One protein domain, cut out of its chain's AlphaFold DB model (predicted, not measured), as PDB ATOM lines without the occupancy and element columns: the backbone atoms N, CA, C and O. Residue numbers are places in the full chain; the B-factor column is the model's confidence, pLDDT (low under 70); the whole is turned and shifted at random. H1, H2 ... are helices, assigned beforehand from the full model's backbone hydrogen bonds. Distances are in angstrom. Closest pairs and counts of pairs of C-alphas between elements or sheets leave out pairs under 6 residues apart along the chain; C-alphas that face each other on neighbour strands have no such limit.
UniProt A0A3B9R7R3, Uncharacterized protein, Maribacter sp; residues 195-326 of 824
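This is residues 195 to 326 of the 824 residues of an uncharacterized protein of Maribacter sp (UniProt A0A3B9R7R3). Helices follow one another along the longest axis, from H1 at one end to H9 at the other, with the longest, H5, in the middle. H2 lies side by side with H5, while H7 and H8 pack on H5 on the side away from H2. The printed part has 132 residues with nine named helices, H1 to H9 in order, and no named strand; the class is all helix. It is compact, with a radius of gyration of the C-alphas of 14.5 A and spans of 47 by 34 by 24 A.

Find C-alpha 197 at (-177.013, 33.353, 79.414), where H1 begins and runs to residue 204. Next come H2, residues 208 to 218, 15.7 A long, H3, residues 229 to 236, and H4, residues 239 to 247. H5, residues 249 to 265, measures 25.1 A from C-alpha 249 at (-173.049, 21.842, 94.016). Beyond it look for H6, residues 271 to 274, H7, residues 284 to 291, and H8, residues 296 to 303. H9, residues 315 to 326, runs 17.0 A to C-alpha 326 at (-155.692, 9.805, 108.369).

Start at the hub, H7, which touches H4, H5, H8 and H9. Its closest C-alphas to H9 are those of Gly 290 and Cys 317, 4.0 A apart. H5 touches H8 about perpendicular, at 88 degrees, closest at the C-alphas of Asn 260 and Gly 297, 5.4 A. H2 touches H5 at a shallow tilt of 16 degrees, the same way, closest at the C-alphas of His 216 and Ala 255, 5.8 A. H1 touches H2, closest at the C-alphas of Phe 204 and Phe 211, 6.1 A. H3 and H6 are close but not clearly touching, with the C-alphas of Thr 234 and Ala 272 6.6 A apart. In H1, H2, H4 and H9 every O i to N i+4 pair is within hydrogen-bond range; H3 has 2 of 4, H5 12 of 13, H8 3 of 4 and H7 1 of 4, with 3 of 5 O i to N i+3 pairs, while H6 is too short for an i+4 pair.

The C-alphas farthest apart, those of His 202 and Lys 326, are 48.0 A apart. The printed part has no cut, and the link from H8 to H9 is long. Look for pLDDT under 70 at residues 223 to 224 and 266 to 268.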
ATOM      1  N   ILE A 195    -169.366  31.792  77.647       96.31
ATOM      2  CA  ILE A 195    -170.475  30.996  78.184       96.31
ATOM      3  C   ILE A 195    -171.286  31.862  79.152       96.31
ATOM      4  O   ILE A 195    -171.066  31.845  80.358       96.31
ATOM      5  N   ASP A 196    -172.214  32.643  78.627       95.31
ATOM      6  CA  ASP A 196    -173.175  33.442  79.381       95.31
ATOM      7  C   ASP A 196    -174.616  32.968  79.102       95.31
ATOM      8  O   ASP A 196    -174.854  31.953  78.435       95.31
ATOM      9  N   ASN A 197    -175.604  33.688  79.637       95.44
ATOM     10  CA  ASN A 197    -177.013  33.353  79.414       95.44
ATOM     11  C   ASN A 197    -177.407  33.388  77.928       95.44
ATOM     12  O   ASN A 197    -178.242  32.586  77.512       95.44
ATOM     13  N   GLU A 198    -176.803  34.270  77.132       95.62
ATOM     14  CA  GLU A 198    -177.091  34.408  75.702       95.62
ATOM     15  C   GLU A 198    -176.512  33.218  74.930       95.62
ATOM     16  O   GLU A 198    -177.216  32.584  74.145       95.62
ATOM     17  N   PHE A 199    -175.273  32.812  75.223       96.56
ATOM     18  CA  PHE A 199    -174.677  31.590  74.679       96.56
ATOM     19  C   PHE A 199    -175.543  30.356  74.973       96.56
ATOM     20  O   PHE A 199    -175.863  29.570  74.074       96.56
ATOM     21  N   VAL A 200    -175.968  30.184  76.228       97.19
ATOM     22  CA  VAL A 200    -176.808  29.043  76.624       97.19
ATOM     23  C   VAL A 200    -178.193  29.128  75.979       97.19
ATOM     24  O   VAL A 200    -178.734  28.102  75.556       97.19
ATOM     25  N   HIS A 201    -178.755  30.328  75.815       95.75
ATOM     26  CA  HIS A 201    -179.991  30.539  75.064       95.75
ATOM     27  C   HIS A 201    -179.852  30.080  73.605       95.75
ATOM     28  O   HIS A 201    -180.620  29.230  73.145       95.75
ATOM     29  N   HIS A 202    -178.823  30.560  72.906       95.62
ATOM     30  CA  HIS A 202    -178.608  30.319  71.481       95.62
ATOM     31  C   HIS A 202    -178.251  28.867  71.136       95.62
ATOM     32  O   HIS A 202    -178.749  28.319  70.146       95.62
ATOM     33  N   PHE A 203    -177.410  28.211  71.939       96.75
ATOM     34  CA  PHE A 203    -176.889  26.877  71.608       96.75
ATOM     35  C   PHE A 203    -177.557  25.746  72.395       96.75
ATOM     36  O   PHE A 203    -177.639  24.616  71.909       96.75
ATOM     37  N   PHE A 204    -178.112  26.043  73.572       96.38
ATOM     38  CA  PHE A 204    -178.696  25.047  74.478       96.38
ATOM     39  C   PHE A 204    -180.154  25.341  74.855       96.38
ATOM     40  O   PHE A 204    -180.716  24.638  75.693       96.38
ATOM     41  N   LYS A 205    -180.812  26.290  74.171       95.38
ATOM     42  CA  LYS A 205    -182.222  26.671  74.387       95.38
ATOM     43  C   LYS A 205    -182.505  27.174  75.809       95.38
ATOM     44  O   LYS A 205    -183.602  26.978  76.323       95.38
ATOM     45  N   GLY A 206    -181.514  27.793  76.445       94.44
ATOM     46  CA  GLY A 206    -181.615  28.351  77.797       94.44
ATOM     47  C   GLY A 206    -181.427  27.324  78.917       94.44
ATOM     48  O   GLY A 206    -181.507  27.684  80.086       94.44
ATOM     49  N   ASP A 207    -181.162  26.059  78.584       97.00
ATOM     50  CA  ASP A 207    -180.968  24.996  79.566       97.00
ATOM     51  C   ASP A 207    -179.488  24.866  79.961       97.00
ATOM     52  O   ASP A 207    -178.691  24.185  79.306       97.00
ATOM     53  N   TRP A 208    -179.133  25.517  81.069       97.06
ATOM     54  CA  TRP A 208    -177.797  25.441  81.660       97.06
ATOM     55  C   TRP A 208    -177.398  24.022  82.078       97.06
ATOM     56  O   TRP A 208    -176.240  23.644  81.907       97.06
ATOM     57  N   HIS A 209    -178.334  23.204  82.569       96.62
ATOM     58  CA  HIS A 209    -178.031  21.830  82.979       96.62
ATOM     59  C   HIS A 209    -177.639  20.990  81.767       96.62
ATOM     60  O   HIS A 209    -176.674  20.225  81.809       96.62
ATOM     61  N   LYS A 210    -178.349  21.164  80.650       95.69
ATOM     62  CA  LYS A 210    -178.009  20.507  79.388       95.69
ATOM     63  C   LYS A 210    -176.623  20.912  78.887       95.69
ATOM     64  O   LYS A 210    -175.883  20.041  78.430       95.69
ATOM     65  N   PHE A 211    -176.276  22.197  78.973       95.81
ATOM     66  CA  PHE A 211    -174.938  22.673  78.624       95.81
ATOM     67  C   PHE A 211    -173.861  22.042  79.516       95.81
ATOM     68  O   PHE A 211    -172.930  21.421  79.007       95.81
ATOM     69  N   VAL A 212    -174.004  22.150  80.838       96.31
ATOM     70  CA  VAL A 212    -172.999  21.670  81.798       96.31
ATOM     71  C   VAL A 212    -172.797  20.158  81.698       96.31
ATOM     72  O   VAL A 212    -171.659  19.698  81.670       96.31
ATOM     73  N   ASN A 213    -173.871  19.382  81.525       94.50
ATOM     74  CA  ASN A 213    -173.758  17.942  81.291       94.50
ATOM     75  C   ASN A 213    -172.994  17.624  79.994       94.50
ATOM     76  O   ASN A 213    -172.172  16.709  79.972       94.50
ATOM     77  N   ALA A 214    -173.225  18.379  78.913       93.56
ATOM     78  CA  ALA A 214    -172.470  18.213  77.671       93.56
ATOM     79  C   ALA A 214    -170.987  18.580  77.850       93.56
ATOM     80  O   ALA A 214    -170.123  17.879  77.328       93.56
ATOM     81  N   LEU A 215    -170.693  19.630  78.625       93.69
ATOM     82  CA  LEU A 215    -169.333  20.018  78.994       93.69
ATOM     83  C   LEU A 215    -168.622  18.915  79.784       93.69
ATOM     84  O   LEU A 215    -167.491  18.579  79.456       93.69
ATOM     85  N   HIS A 216    -169.268  18.306  80.780       92.69
ATOM     86  CA  HIS A 216    -168.651  17.219  81.552       92.69
ATOM     87  C   HIS A 216    -168.324  16.003  80.694       92.69
ATOM     88  O   HIS A 216    -167.269  15.402  80.868       92.69
ATOM     89  N   LEU A 217    -169.194  15.670  79.739       90.19
ATOM     90  CA  LEU A 217    -169.019  14.512  78.865       90.19
ATOM     91  C   LEU A 217    -167.815  14.618  77.923       90.19
ATOM     92  O   LEU A 217    -167.268  13.590  77.534       90.19
ATOM     93  N   ILE A 218    -167.406  15.828  77.541       88.56
ATOM     94  CA  ILE A 218    -166.261  16.015  76.639       88.56
ATOM     95  C   ILE A 218    -164.920  16.123  77.373       88.56
ATOM     96  O   ILE A 218    -163.893  15.897  76.744       88.56
ATOM     97  N   LEU A 219    -164.905  16.445  78.674       86.56
ATOM     98  CA  LEU A 219    -163.668  16.595  79.454       86.56
ATOM     99  C   LEU A 219    -162.764  15.351  79.402       86.56
ATOM    100  O   LEU A 219    -161.584  15.514  79.093       86.56
ATOM    101  N   PRO A 220    -163.258  14.117  79.639       80.06
ATOM    102  CA  PRO A 220    -162.402  12.932  79.599       80.06
ATOM    103  C   PRO A 220    -162.076  12.472  78.166       80.06
ATOM    104  O   PRO A 220    -161.246  11.587  77.977       80.06
ATOM    105  N   VAL A 221    -162.701  13.055  77.136       77.44
ATOM    106  CA  VAL A 221    -162.606  12.586  75.747       77.44
ATOM    107  C   VAL A 221    -161.531  13.358  74.983       77.44
ATOM    108  O   VAL A 221    -161.499  14.584  74.958       77.44
ATOM    109  N   GLY A 222    -160.634  12.642  74.307       72.31
ATOM    110  CA  GLY A 222    -159.640  13.235  73.412       72.31
ATOM    111  C   GLY A 222    -158.420  12.342  73.227       72.31
ATOM    112  O   GLY A 222    -158.188  11.421  74.007       72.31
ATOM    113  N   LYS A 223    -157.638  12.600  72.176       69.94
ATOM    114  CA  LYS A 223    -156.344  11.938  71.981       69.94
ATOM    115  C   LYS A 223    -155.285  12.639  72.821       69.94
ATOM    116  O   LYS A 223    -155.224  13.867  72.839       69.94
ATOM    117  N   VAL A 224    -154.435  11.850  73.468       67.62
ATOM    118  CA  VAL A 224    -153.314  12.378  74.248       67.62
ATOM    119  C   VAL A 224    -152.386  13.179  73.324       67.62
ATOM    120  O   VAL A 224    -152.079  12.722  72.221       67.62
ATOM    121  N   TYR A 225    -151.962  14.369  73.762       70.75
ATOM    122  CA  TYR A 225    -151.074  15.292  73.033       70.75
ATOM    123  C   TYR A 225    -151.642  15.934  71.753       70.75
ATOM    124  O   TYR A 225    -150.879  16.514  70.978       70.75
ATOM    125  N   GLN A 226    -152.954  15.859  71.507       76.81
ATOM    126  CA  GLN A 226    -153.599  16.590  70.411       76.81
ATOM    127  C   GLN A 226    -154.642  17.577  70.948       76.81
ATOM    128  O   GLN A 226    -155.342  17.252  71.915       76.81
ATOM    129  N   PRO A 227    -154.794  18.758  70.310       82.06
ATOM    130  CA  PRO A 227    -155.890  19.661  70.632       82.06
ATOM    131  C   PRO A 227    -157.237  18.938  70.522       82.06
ATOM    132  O   PRO A 227    -157.389  17.998  69.754       82.06
ATOM    133  N   ASN A 228    -158.229  19.345  71.290       85.50
ATOM    134  CA  ASN A 228    -159.549  18.734  71.366       85.50
ATOM    135  C   ASN A 228    -160.599  19.802  71.725       85.50
ATOM    136  O   ASN A 228    -160.329  21.006  71.700       85.50
ATOM    137  N   ALA A 229    -161.826  19.361  72.014       88.75
ATOM    138  CA  ALA A 229    -162.950  20.245  72.308       88.75
ATOM    139  C   ALA A 229    -162.639  21.228  73.449       88.75
ATOM    140  O   ALA A 229    -163.041  22.392  73.388       88.75
ATOM    141  N   PHE A 230    -161.883  20.797  74.462       87.44
ATOM    142  CA  PHE A 230    -161.567  21.635  75.608       87.44
ATOM    143  C   PHE A 230    -160.643  22.808  75.249       87.44
ATOM    144  O   PHE A 230    -160.801  23.896  75.804       87.44
ATOM    145  N   ASN A 231    -159.747  22.659  74.267       87.81
ATOM    146  CA  ASN A 231    -158.889  23.763  73.812       87.81
ATOM    147  C   ASN A 231    -159.701  24.897  73.163       87.81
ATOM    148  O   ASN A 231    -159.293  26.052  73.234       87.81
ATOM    149  N   ILE A 232    -160.864  24.592  72.574       90.06
ATOM    150  CA  ILE A 232    -161.807  25.612  72.090       90.06
ATOM    151  C   ILE A 232    -162.517  26.268  73.281       90.06
ATOM    152  O   ILE A 232    -162.551  27.491  73.400       90.06
ATOM    153  N   ILE A 233    -163.051  25.448  74.187       90.50
ATOM    154  CA  ILE A 233    -163.913  25.896  75.290       90.50
ATOM    155  C   ILE A 233    -163.153  26.684  76.354       90.50
ATOM    156  O   ILE A 233    -163.743  27.532  77.015       90.50
ATOM    157  N   THR A 234    -161.850  26.458  76.507       90.19
ATOM    158  CA  THR A 234    -161.019  27.182  77.479       90.19
ATOM    159  C   THR A 234    -161.138  28.701  77.304       90.19
ATOM    160  O   THR A 234    -161.220  29.424  78.293       90.19
ATOM    161  N   ALA A 235    -161.235  29.189  76.062       90.69
ATOM    162  CA  ALA A 235    -161.410  30.612  75.758       90.69
ATOM    163  C   ALA A 235    -162.836  31.138  76.019       90.69
ATOM    164  O   ALA A 235    -163.071  32.343  75.971       90.69
ATOM    165  N   TRP A 236    -163.794  30.245  76.253       94.88
ATOM    166  CA  TRP A 236    -165.206  30.564  76.456       94.88
ATOM    167  C   TRP A 236    -165.610  30.602  77.929       94.88
ATOM    168  O   TRP A 236    -166.680  31.114  78.256       94.88
ATOM    169  N   LEU A 237    -164.782  30.042  78.814       95.50
ATOM    170  CA  LEU A 237    -165.031  30.014  80.251       95.50
ATOM    171  C   LEU A 237    -165.300  31.428  80.784       95.50
ATOM    172  O   LEU A 237    -164.632  32.390  80.410       95.50
ATOM    173  N   SER A 238    -166.308  31.555  81.644       95.62
ATOM    174  CA  SER A 238    -166.835  32.849  82.076       95.62
ATOM    175  C   SER A 238    -167.140  32.867  83.575       95.62
ATOM    176  O   SER A 238    -167.272  31.827  84.228       95.62
ATOM    177  N   THR A 239    -167.346  34.070  84.110       96.19
ATOM    178  CA  THR A 239    -167.825  34.259  85.485       96.19
ATOM    179  C   THR A 239    -169.261  33.774  85.692       96.19
ATOM    180  O   THR A 239    -169.632  33.437  86.815       96.19
ATOM    181  N   ASP A 240    -170.076  33.747  84.635       95.62
ATOM    182  CA  ASP A 240    -171.481  33.328  84.707       95.62
ATOM    183  C   ASP A 240    -171.581  31.803  84.827       95.62
ATOM    184  O   ASP A 240    -172.347  31.299  85.647       95.62
ATOM    185  N   LEU A 241    -170.711  31.066  84.124       97.31
ATOM    186  CA  LEU A 241    -170.525  29.632  84.347       97.31
ATOM    187  C   LEU A 241    -170.064  29.346  85.785       97.31
ATOM    188  O   LEU A 241    -170.529  28.389  86.404       97.31
ATOM    189  N   ALA A 242    -169.182  30.184  86.341       96.94
ATOM    190  CA  ALA A 242    -168.717  30.029  87.720       96.94
ATOM    191  C   ALA A 242    -169.864  30.200  88.706       96.94
ATOM    192  O   ALA A 242    -170.057  29.371  89.593       96.94
ATOM    193  N   LYS A 243    -170.676  31.237  88.503       96.69
ATOM    194  CA  LYS A 243    -171.869  31.467  89.308       96.69
ATOM    195  C   LYS A 243    -172.849  30.295  89.211       96.69
ATOM    196  O   LYS A 243    -173.353  29.849  90.237       96.69
ATOM    197  N   PHE A 244    -173.052  29.738  88.017       96.81
ATOM    198  CA  PHE A 244    -173.914  28.571  87.848       96.81
ATOM    199  C   PHE A 244    -173.421  27.361  88.661       96.81
ATOM    200  O   PHE A 244    -174.215  26.743  89.370       96.81
ATOM    201  N   TYR A 245    -172.118  27.056  88.631       97.44
ATOM    202  CA  TYR A 245    -171.535  25.996  89.467       97.44
ATOM    203  C   TYR A 245    -171.667  26.275  90.965       97.44
ATOM    204  O   TYR A 245    -171.946  25.356  91.731       97.44
ATOM    205  N   GLN A 246    -171.492  27.530  91.390       95.62
ATOM    206  CA  GLN A 246    -171.670  27.925  92.788       95.62
ATOM    207  C   GLN A 246    -173.097  27.639  93.287       95.62
ATOM    208  O   GLN A 246    -173.279  27.216  94.426       95.62
ATOM    209  N   GLU A 247    -174.101  27.857  92.438       95.00
ATOM    210  CA  GLU A 247    -175.516  27.646  92.759       95.00
ATOM    211  C   GLU A 247    -175.949  26.166  92.669       95.00
ATOM    212  O   GLU A 247    -176.995  25.812  93.209       95.00
ATOM    213  N   HIS A 248    -175.147  25.291  92.039       95.31
ATOM    214  CA  HIS A 248    -175.491  23.881  91.784       95.31
ATOM    215  C   HIS A 248    -174.361  22.907  92.194       95.31
ATOM    216  O   HIS A 248    -173.701  22.320  91.329       95.31
ATOM    217  N   PRO A 249    -174.147  22.674  93.506       88.06
ATOM    218  CA  PRO A 249    -173.049  21.842  94.016       88.06
ATOM    219  C   PRO A 249    -173.021  20.405  93.473       88.06
ATOM    220  O   PRO A 249    -171.946  19.855  93.236       88.06
ATOM    221  N   ASP A 250    -174.180  19.803  93.200       90.06
ATOM    222  CA  ASP A 250    -174.268  18.431  92.677       90.06
ATOM    223  C   ASP A 250    -173.542  18.278  91.328       90.06
ATOM    224  O   ASP A 250    -172.881  17.269  91.057       90.06
ATOM    225  N   LEU A 251    -173.612  19.316  90.488       94.88
ATOM    226  CA  LEU A 251    -172.924  19.364  89.199       94.88
ATOM    227  C   LEU A 251    -171.423  19.620  89.361       94.88
ATOM    228  O   LEU A 251    -170.642  19.203  88.507       94.88
ATOM    229  N   VAL A 252    -170.992  20.246  90.457       95.06
ATOM    230  CA  VAL A 252    -169.565  20.419  90.762       95.06
ATOM    231  C   VAL A 252    -168.903  19.067  91.023       95.06
ATOM    232  O   VAL A 252    -167.828  18.798  90.493       95.06
ATOM    233  N   PHE A 253    -169.560  18.163  91.751       93.06
ATOM    234  CA  PHE A 253    -169.015  16.821  91.988       93.06
ATOM    235  C   PHE A 253    -168.987  15.956  90.722       93.06
ATOM    236  O   PHE A 253    -168.091  15.128  90.547       93.06
ATOM    237  N   ALA A 254    -169.942  16.147  89.807       93.44
ATOM    238  CA  ALA A 254    -169.864  15.556  88.472       93.44
ATOM    239  C   ALA A 254    -168.669  16.113  87.679       93.44
ATOM    240  O   ALA A 254    -167.921  15.333  87.088       93.44
ATOM    241  N   ALA A 255    -168.428  17.427  87.753       94.75
ATOM    242  CA  ALA A 255    -167.267  18.066  87.141       94.75
ATOM    243  C   ALA A 255    -165.945  17.520  87.705       94.75
ATOM    244  O   ALA A 255    -165.041  17.219  86.934       94.75
ATOM    245  N   HIS A 256    -165.834  17.339  89.028       95.06
ATOM    246  CA  HIS A 256    -164.643  16.755  89.661       95.06
ATOM    247  C   HIS A 256    -164.328  15.363  89.130       95.06
ATOM    248  O   HIS A 256    -163.178  15.095  88.808       95.06
ATOM    249  N   ARG A 257    -165.335  14.493  88.982       92.06
ATOM    250  CA  ARG A 257    -165.130  13.149  88.418       92.06
ATOM    251  C   ARG A 257    -164.600  13.215  86.987       92.06
ATOM    252  O   ARG A 257    -163.616  12.554  86.673       92.06
ATOM    253  N   ALA A 258    -165.200  14.061  86.153       91.25
ATOM    254  CA  ALA A 258    -164.767  14.247  84.772       91.25
ATOM    255  C   ALA A 258    -163.351  14.856  84.667       91.25
ATOM    256  O   ALA A 258    -162.564  14.456  83.810       91.25
ATOM    257  N   LEU A 259    -163.001  15.792  85.557       92.50
ATOM    258  CA  LEU A 259    -161.660  16.384  85.644       92.50
ATOM    259  C   LEU A 259    -160.615  15.388  86.161       92.50
ATOM    260  O   LEU A 259    -159.506  15.370  85.639       92.50
ATOM    261  N   ASN A 260    -160.962  14.540  87.134       90.19
ATOM    262  CA  ASN A 260    -160.086  13.477  87.632       90.19
ATOM    263  C   ASN A 260    -159.703  12.513  86.514       90.19
ATOM    264  O   ASN A 260    -158.521  12.268  86.287       90.19
ATOM    265  N   GLU A 261    -160.701  12.011  85.780       85.69
ATOM    266  CA  GLU A 261    -160.460  11.174  84.605       85.69
ATOM    267  C   GLU A 261    -159.570  11.897  83.597       85.69
ATOM    268  O   GLU A 261    -158.630  11.305  83.079       85.69
ATOM    269  N   ARG A 262    -159.802  13.193  83.361       84.50
ATOM    270  CA  ARG A 262    -158.987  13.963  82.425       84.50
ATOM    271  C   ARG A 262    -157.525  14.092  82.861       84.50
ATOM    272  O   ARG A 262    -156.636  13.785  82.069       84.50
ATOM    273  N   PHE A 263    -157.267  14.522  84.092       85.12
ATOM    274  CA  PHE A 263    -155.905  14.751  84.578       85.12
ATOM    275  C   PHE A 263    -155.074  13.468  84.662       85.12
ATOM    276  O   PHE A 263    -153.865  13.531  84.471       85.12
ATOM    277  N   LEU A 264    -155.704  12.302  84.856       75.62
ATOM    278  CA  LEU A 264    -155.016  11.007  84.775       75.62
ATOM    279  C   LEU A 264    -154.400  10.732  83.390       75.62
ATOM    280  O   LEU A 264    -153.432   9.980  83.297       75.62
ATOM    281  N   PHE A 265    -154.943  11.318  82.317       70.06
ATOM    282  CA  PHE A 265    -154.457  11.106  80.948       70.06
ATOM    283  C   PHE A 265    -153.721  12.316  80.352       70.06
ATOM    284  O   PHE A 265    -152.937  12.137  79.421       70.06
ATOM    285  N   MET A 266    -153.992  13.536  80.831       64.94
ATOM    286  CA  MET A 266    -153.513  14.805  80.263       64.94
ATOM    287  C   MET A 266    -153.269  15.827  81.392       64.94
ATOM    288  O   MET A 266    -154.219  16.447  81.866       64.94
ATOM    289  N   GLU A 267    -152.015  16.015  81.818       61.38
ATOM    290  CA  GLU A 267    -151.663  16.729  83.068       61.38
ATOM    291  C   GLU A 267    -152.082  18.218  83.130       61.38
ATOM    292  O   GLU A 267    -152.248  18.746  84.226       61.38
ATOM    293  N   GLU A 268    -152.301  18.903  81.998       69.19
ATOM    294  CA  GLU A 268    -152.572  20.358  81.976       69.19
ATOM    295  C   GLU A 268    -153.996  20.751  81.531       69.19
ATOM    296  O   GLU A 268    -154.453  21.874  81.769       69.19
ATOM    297  N   GLU A 269    -154.746  19.849  80.891       77.38
ATOM    298  CA  GLU A 269    -156.039  20.201  80.302       77.38
ATOM    299  C   GLU A 269    -157.191  20.038  81.294       77.38
ATOM    300  O   GLU A 269    -157.512  18.935  81.719       77.38
ATOM    301  N   GLY A 270    -157.839  21.148  81.648       86.00
ATOM    302  CA  GLY A 270    -158.912  21.195  82.651       86.00
ATOM    303  C   GLY A 270    -158.623  22.167  83.794       86.00
ATOM    304  O   GLY A 270    -159.555  22.596  84.472       86.00
ATOM    305  N   ILE A 271    -157.366  22.601  83.956       91.00
ATOM    306  CA  ILE A 271    -156.937  23.533  85.014       91.00
ATOM    307  C   ILE A 271    -157.733  24.844  84.975       91.00
ATOM    308  O   ILE A 271    -158.139  25.345  86.024       91.00
ATOM    309  N   ALA A 272    -158.014  25.376  83.782       92.31
ATOM    310  CA  ALA A 272    -158.796  26.604  83.621       92.31
ATOM    311  C   ALA A 272    -160.250  26.457  84.110       92.31
ATOM    312  O   ALA A 272    -160.806  27.394  84.674       92.31
ATOM    313  N   LEU A 273    -160.860  25.278  83.930       94.75
ATOM    314  CA  LEU A 273    -162.201  24.995  84.447       94.75
ATOM    315  C   LEU A 273    -162.169  24.734  85.956       94.75
ATOM    316  O   LEU A 273    -163.047  25.197  86.676       94.75
ATOM    317  N   LEU A 274    -161.157  24.013  86.442       95.56
ATOM    318  CA  LEU A 274    -160.976  23.753  87.867       95.56
ATOM    319  C   LEU A 274    -160.831  25.058  88.669       95.56
ATOM    320  O   LEU A 274    -161.407  25.185  89.746       95.56
ATOM    321  N   ASN A 275    -160.102  26.035  88.124       95.88
ATOM    322  CA  ASN A 275    -159.819  27.327  88.759       95.88
ATOM    323  C   ASN A 275    -160.743  28.458  88.283       95.88
ATOM    324  O   ASN A 275    -160.382  29.632  88.330       95.88
ATOM    325  N   LEU A 276    -161.942  28.109  87.819       95.75
ATOM    326  CA  LEU A 276    -162.948  29.073  87.400       95.75
ATOM    327  C   LEU A 276    -163.338  29.993  88.571       95.75
ATOM    328  O   LEU A 276    -163.562  29.518  89.685       95.75
ATOM    329  N   GLN A 277    -163.454  31.295  88.306       96.00
ATOM    330  CA  GLN A 277    -163.683  32.321  89.325       96.00
ATOM    331  C   GLN A 277    -164.970  33.112  89.047       96.00
ATOM    332  O   GLN A 277    -165.243  33.505  87.910       96.00
ATOM    333  N   THR A 278    -165.770  33.367  90.083       95.81
ATOM    334  CA  THR A 278    -166.928  34.273  90.009       95.81
ATOM    335  C   THR A 278    -166.490  35.742  90.043       95.81
ATOM    336  O   THR A 278    -165.358  36.058  90.408       95.81
ATOM    337  N   LYS A 279    -167.399  36.679  89.729       94.31
ATOM    338  CA  LYS A 279    -167.122  38.131  89.847       94.31
ATOM    339  C   LYS A 279    -166.763  38.563  91.274       94.31
ATOM    340  O   LYS A 279    -166.020  39.524  91.438       94.31
ATOM    341  N   ASP A 280    -167.251  37.833  92.276       93.06
ATOM    342  CA  ASP A 280    -166.994  38.087  93.699       93.06
ATOM    343  C   ASP A 280    -165.710  37.398  94.200       93.06
ATOM    344  O   ASP A 280    -165.417  37.399  95.394       93.06
ATOM    345  N   GLY A 281    -164.937  36.784  93.297       93.81
ATOM    346  CA  GLY A 281    -163.672  36.130  93.621       93.81
ATOM    347  C   GLY A 281    -163.809  34.739  94.249       93.81
ATOM    348  O   GLY A 281    -162.881  34.284  94.919       93.81
ATOM    349  N   ILE A 282    -164.946  34.065  94.055       94.94
ATOM    350  CA  ILE A 282    -165.211  32.718  94.587       94.94
ATOM    351  C   ILE A 282    -164.769  31.663  93.570       94.94
ATOM    352  O   ILE A 282    -165.056  31.804  92.381       94.94
ATOM    353  N   PHE A 283    -164.117  30.599  94.038       97.19
ATOM    354  CA  PHE A 283    -163.636  29.479  93.220       97.19
ATOM    355  C   PHE A 283    -164.485  28.220  93.461       97.19
ATOM    356  O   PHE A 283    -164.063  27.323  94.194       97.19
ATOM    357  N   PRO A 284    -165.694  28.120  92.875       96.56
ATOM    358  CA  PRO A 284    -166.699  27.118  93.243       96.56
ATOM    359  C   PRO A 284    -166.202  25.673  93.150       96.56
ATOM    360  O   PRO A 284    -166.478  24.885  94.052       96.56
ATOM    361  N   LEU A 285    -165.440  25.320  92.106       96.81
ATOM    362  CA  LEU A 285    -164.929  23.956  91.953       96.81
ATOM    363  C   LEU A 285    -163.861  23.620  93.004       96.81
ATOM    364  O   LEU A 285    -163.860  22.504  93.513       96.81
ATOM    365  N   ILE A 286    -162.987  24.556  93.381       97.25
ATOM    366  CA  ILE A 286    -161.990  24.312  94.435       97.25
ATOM    367  C   ILE A 286    -162.646  24.296  95.816       97.25
ATOM    368  O   ILE A 286    -162.416  23.364  96.583       97.25
ATOM    369  N   SER A 287    -163.494  25.277  96.134       94.75
ATOM    370  CA  SER A 287    -164.145  25.373  97.447       94.75
ATOM    371  C   SER A 287    -165.051  24.179  97.745       94.75
ATOM    372  O   SER A 287    -165.130  23.731  98.889       94.75
ATOM    373  N   ALA A 288    -165.699  23.611  96.722       95.69
ATOM    374  CA  ALA A 288    -166.535  22.426  96.878       95.69
ATOM    375  C   ALA A 288    -165.752  21.185  97.339       95.69
ATOM    376  O   ALA A 288    -166.345  20.314  97.977       95.69
ATOM    377  N   LEU A 289    -164.432  21.107  97.104       96.19
ATOM    378  CA  LEU A 289    -163.602  20.024  97.649       96.19
ATOM    379  C   LEU A 289    -163.676  19.983  99.184       96.19
ATOM    380  O   LEU A 289    -163.642  18.902  99.760       96.19
ATOM    381  N   GLY A 290    -163.862  21.118  99.863       94.56
ATOM    382  CA  GLY A 290    -164.019  21.168 101.321       94.56
ATOM    383  C   GLY A 290    -165.335  20.566 101.838       94.56
ATOM    384  O   GLY A 290    -165.469  20.293 103.031       94.56
ATOM    385  N   THR A 291    -166.314  20.340 100.957       93.06
ATOM    386  CA  THR A 291    -167.676  19.915 101.332       93.06
ATOM    387  C   THR A 291    -167.935  18.417 101.181       93.06
ATOM    388  O   THR A 291    -168.964  17.938 101.654       93.06
ATOM    389  N   LYS A 292    -167.004  17.669 100.580       92.25
ATOM    390  CA  LYS A 292    -167.118  16.223 100.357       92.25
ATOM    391  C   LYS A 292    -165.983  15.448 101.021       92.25
ATOM    392  O   LYS A 292    -164.966  16.023 101.407       92.25
ATOM    393  N   GLU A 293    -166.162  14.138 101.136       92.75
ATOM    394  CA  GLU A 293    -165.066  13.222 101.452       92.75
ATOM    395  C   GLU A 293    -164.115  13.122 100.261       92.75
ATOM    396  O   GLU A 293    -164.554  13.155  99.110       92.75
ATOM    397  N   TRP A 294    -162.818  13.049 100.549       94.81
ATOM    398  CA  TRP A 294    -161.784  13.029  99.521       94.81
ATOM    399  C   TRP A 294    -161.432  11.614  99.094       94.81
ATOM    400  O   TRP A 294    -161.324  10.710  99.922       94.81
ATOM    401  N   ASP A 295    -161.154  11.469  97.805       92.94
ATOM    402  CA  ASP A 295    -160.457  10.324  97.233       92.94
ATOM    403  C   ASP A 295    -159.064  10.712  96.692       92.94
ATOM    404  O   ASP A 295    -158.583  11.836  96.850       92.94
ATOM    405  N   ALA A 296    -158.378   9.754  96.064       91.69
ATOM    406  CA  ALA A 296    -157.060   9.972  95.468       91.69
ATOM    407  C   ALA A 296    -157.065  11.026  94.339       91.69
ATOM    408  O   ALA A 296    -156.071  11.732  94.158       91.69
ATOM    409  N   GLY A 297    -158.166  11.150  93.592       92.44
ATOM    410  CA  GLY A 297    -158.321  12.153  92.541       92.44
ATOM    411  C   GLY A 297    -158.474  13.559  93.115       92.44
ATOM    412  O   GLY A 297    -157.893  14.509  92.599       92.44
ATOM    413  N   ASP A 298    -159.146  13.707  94.254       95.38
ATOM    414  CA  ASP A 298    -159.298  15.012  94.907       95.38
ATOM    415  C   ASP A 298    -157.970  15.621  95.365       95.38
ATOM    416  O   ASP A 298    -157.781  16.838  95.286       95.38
ATOM    417  N   VAL A 299    -157.005  14.781  95.751       95.06
ATOM    418  CA  VAL A 299    -155.628  15.215  96.039       95.06
ATOM    419  C   VAL A 299    -154.968  15.802  94.787       95.06
ATOM    420  O   VAL A 299    -154.306  16.841  94.863       95.06
ATOM    421  N   LEU A 300    -155.176  15.175  93.626       93.00
ATOM    422  CA  LEU A 300    -154.684  15.650  92.331       93.00
ATOM    423  C   LEU A 300    -155.354  16.975  91.921       93.00
ATOM    424  O   LEU A 300    -154.652  17.904  91.507       93.00
ATOM    425  N   LEU A 301    -156.675  17.113  92.082       94.38
ATOM    426  CA  LEU A 301    -157.377  18.377  91.817       94.38
ATOM    427  C   LEU A 301    -156.860  19.489  92.727       94.38
ATOM    428  O   LEU A 301    -156.466  20.554  92.255       94.38
ATOM    429  N   PHE A 302    -156.797  19.244  94.037       95.38
ATOM    430  CA  PHE A 302    -156.371  20.262  94.990       95.38
ATOM    431  C   PHE A 302    -154.911  20.690  94.801       95.38
ATOM    432  O   PHE A 302    -154.554  21.846  95.056       95.38
ATOM    433  N   ASN A 303    -154.048  19.787  94.332       93.25
ATOM    434  CA  ASN A 303    -152.672  20.124  93.985       93.25
ATOM    435  C   ASN A 303    -152.600  21.154  92.839       93.25
ATOM    436  O   ASN A 303    -151.796  22.090  92.918       93.25
ATOM    437  N   ASN A 304    -153.486  21.023  91.844       92.44
ATOM    438  CA  ASN A 304    -153.588  21.868  90.645       92.44
ATOM    439  C   ASN A 304    -154.432  23.144  90.827       92.44
ATOM    440  O   ASN A 304    -154.756  23.835  89.856       92.44
ATOM    441  N   ARG A 305    -154.796  23.480  92.067       93.56
ATOM    442  CA  ARG A 305    -155.463  24.749  92.367       93.56
ATOM    443  C   ARG A 305    -154.539  25.947  92.116       93.56
ATOM    444  O   ARG A 305    -153.324  25.861  92.329       93.56
ATOM    445  N   ASP A 306    -155.132  27.082  91.768       92.19
ATOM    446  CA  ASP A 306    -154.451  28.370  91.701       92.19
ATOM    447  C   ASP A 306    -153.923  28.744  93.099       92.19
ATOM    448  O   ASP A 306    -154.609  28.606  94.116       92.19
ATOM    449  N   LYS A 307    -152.664  29.184  93.164       89.38
ATOM    450  CA  LYS A 307    -151.992  29.538  94.422       89.38
ATOM    451  C   LYS A 307    -152.463  30.880  94.989       89.38
ATOM    452  O   LYS A 307    -152.160  31.177  96.137       89.38
ATOM    453  N   ASN A 308    -153.213  31.664  94.214       90.00
ATOM    454  CA  ASN A 308    -153.757  32.960  94.620       90.00
ATOM    455  C   ASN A 308    -155.178  32.875  95.202       90.00
ATOM    456  O   ASN A 308    -155.773  33.911  95.505       90.00
ATOM    457  N   ILE A 309    -155.749  31.671  95.345       92.88
ATOM    458  CA  ILE A 309    -157.083  31.505  95.933       92.88
ATOM    459  C   ILE A 309    -157.057  31.979  97.396       92.88
ATOM    460  O   ILE A 309    -156.182  31.552  98.153       92.88
ATOM    461  N   PRO A 310    -158.015  32.824  97.828       91.62
ATOM    462  CA  PRO A 310    -158.103  33.265  99.214       91.62
ATOM    463  C   PRO A 310    -158.157  32.096 100.203       91.62
ATOM    464  O   PRO A 310    -158.960  31.174 100.050       91.62
ATOM    465  N   GLN A 311    -157.339  32.156 101.255       91.12
ATOM    466  CA  GLN A 311    -157.164  31.051 102.203       91.12
ATOM    467  C   GLN A 311    -158.471  30.613 102.886       91.12
ATOM    468  O   GLN A 311    -158.698  29.423 103.078       91.12
ATOM    469  N   ASN A 312    -159.384  31.547 103.165       91.06
ATOM    470  CA  ASN A 312    -160.701  31.241 103.737       91.06
ATOM    471  C   ASN A 312    -161.563  30.310 102.859       91.06
ATOM    472  O   ASN A 312    -162.474  29.663 103.368       91.06
ATOM    473  N   GLN A 313    -161.283  30.228 101.556       93.12
ATOM    474  CA  GLN A 313    -161.928  29.293 100.631       93.12
ATOM    475  C   GLN A 313    -161.231  27.921 100.582       93.12
ATOM    476  O   GLN A 313    -161.786  26.984 100.007       93.12
ATOM    477  N   LEU A 314    -160.034  27.798 101.166       94.12
ATOM    478  CA  LEU A 314    -159.204  26.590 101.182       94.12
ATOM    479  C   LEU A 314    -159.168  25.897 102.550       94.12
ATOM    480  O   LEU A 314    -158.835  24.717 102.608       94.12
ATOM    481  N   ASP A 315    -159.510  26.591 103.640       91.94
ATOM    482  CA  ASP A 315    -159.391  26.077 105.015       91.94
ATOM    483  C   ASP A 315    -160.059  24.703 105.198       91.94
ATOM    484  O   ASP A 315    -159.444  23.765 105.711       91.94
ATOM    485  N   GLN A 316    -161.288  24.537 104.695       93.69
ATOM    486  CA  GLN A 316    -161.988  23.246 104.739       93.69
ATOM    487  C   GLN A 316    -161.346  22.191 103.832       93.69
ATOM    488  O   GLN A 316    -161.322  21.014 104.184       93.69
ATOM    489  N   CYS A 317    -160.776  22.586 102.694       95.25
ATOM    490  CA  CYS A 317    -160.070  21.666 101.803       95.25
ATOM    491  C   CYS A 317    -158.829  21.070 102.485       95.25
ATOM    492  O   CYS A 317    -158.593  19.873 102.372       95.25
ATOM    493  N   TYR A 318    -158.074  21.859 103.255       95.06
ATOM    494  CA  TYR A 318    -156.950  21.333 104.038       95.06
ATOM    495  C   TYR A 318    -157.395  20.366 105.137       95.06
ATOM    496  O   TYR A 318    -156.729  19.360 105.368       95.06
ATOM    497  N   LEU A 319    -158.528  20.623 105.794       94.31
ATOM    498  CA  LEU A 319    -159.084  19.671 106.761       94.31
ATOM    499  C   LEU A 319    -159.484  18.356 106.083       94.31
ATOM    500  O   LEU A 319    -159.135  17.290 106.583       94.31
ATOM    501  N   ARG A 320    -160.110  18.411 104.903       96.06
ATOM    502  CA  ARG A 320    -160.428  17.204 104.125       96.06
ATOM    503  C   ARG A 320    -159.197  16.464 103.624       96.06
ATOM    504  O   ARG A 320    -159.170  15.236 103.667       96.06
ATOM    505  N   PHE A 321    -158.149  17.184 103.230       96.38
ATOM    506  CA  PHE A 321    -156.874  16.563 102.898       96.38
ATOM    507  C   PHE A 321    -156.280  15.823 104.101       96.38
ATOM    508  O   PHE A 321    -155.784  14.705 103.966       96.38
ATOM    509  N   LEU A 322    -156.351  16.425 105.291       95.12
ATOM    510  CA  LEU A 322    -155.900  15.794 106.525       95.12
ATOM    511  C   LEU A 322    -156.729  14.553 106.882       95.12
ATOM    512  O   LEU A 322    -156.149  13.533 107.252       95.12
ATOM    513  N   ASP A 323    -158.055  14.622 106.746       95.75
ATOM    514  CA  ASP A 323    -158.958  13.483 106.952       95.75
ATOM    515  C   ASP A 323    -158.573  12.321 106.026       95.75
ATOM    516  O   ASP A 323    -158.412  11.187 106.478       95.75
ATOM    517  N   TRP A 324    -158.320  12.615 104.747       96.69
ATOM    518  CA  TRP A 324    -157.852  11.630 103.776       96.69
ATOM    519  C   TRP A 324    -156.498  11.024 104.164       96.69
ATOM    520  O   TRP A 324    -156.336   9.807 104.124       96.69
ATOM    521  N   LEU A 325    -155.532  11.826 104.624       94.94
ATOM    522  CA  LEU A 325    -154.243  11.311 105.110       94.94
ATOM    523  C   LEU A 325    -154.380  10.404 106.343       94.94
ATOM    524  O   LEU A 325    -153.532   9.536 106.561       94.94
ATOM    525  N   LYS A 326    -155.412  10.610 107.169       92.50
ATOM    526  CA  LYS A 326    -155.692   9.805 108.369       92.50
ATOM    527  C   LYS A 326    -156.524   8.555 108.079       92.50
ATOM    528  O   LYS A 326    -156.464   7.609 108.869       92.50
TER     529      LYS A 326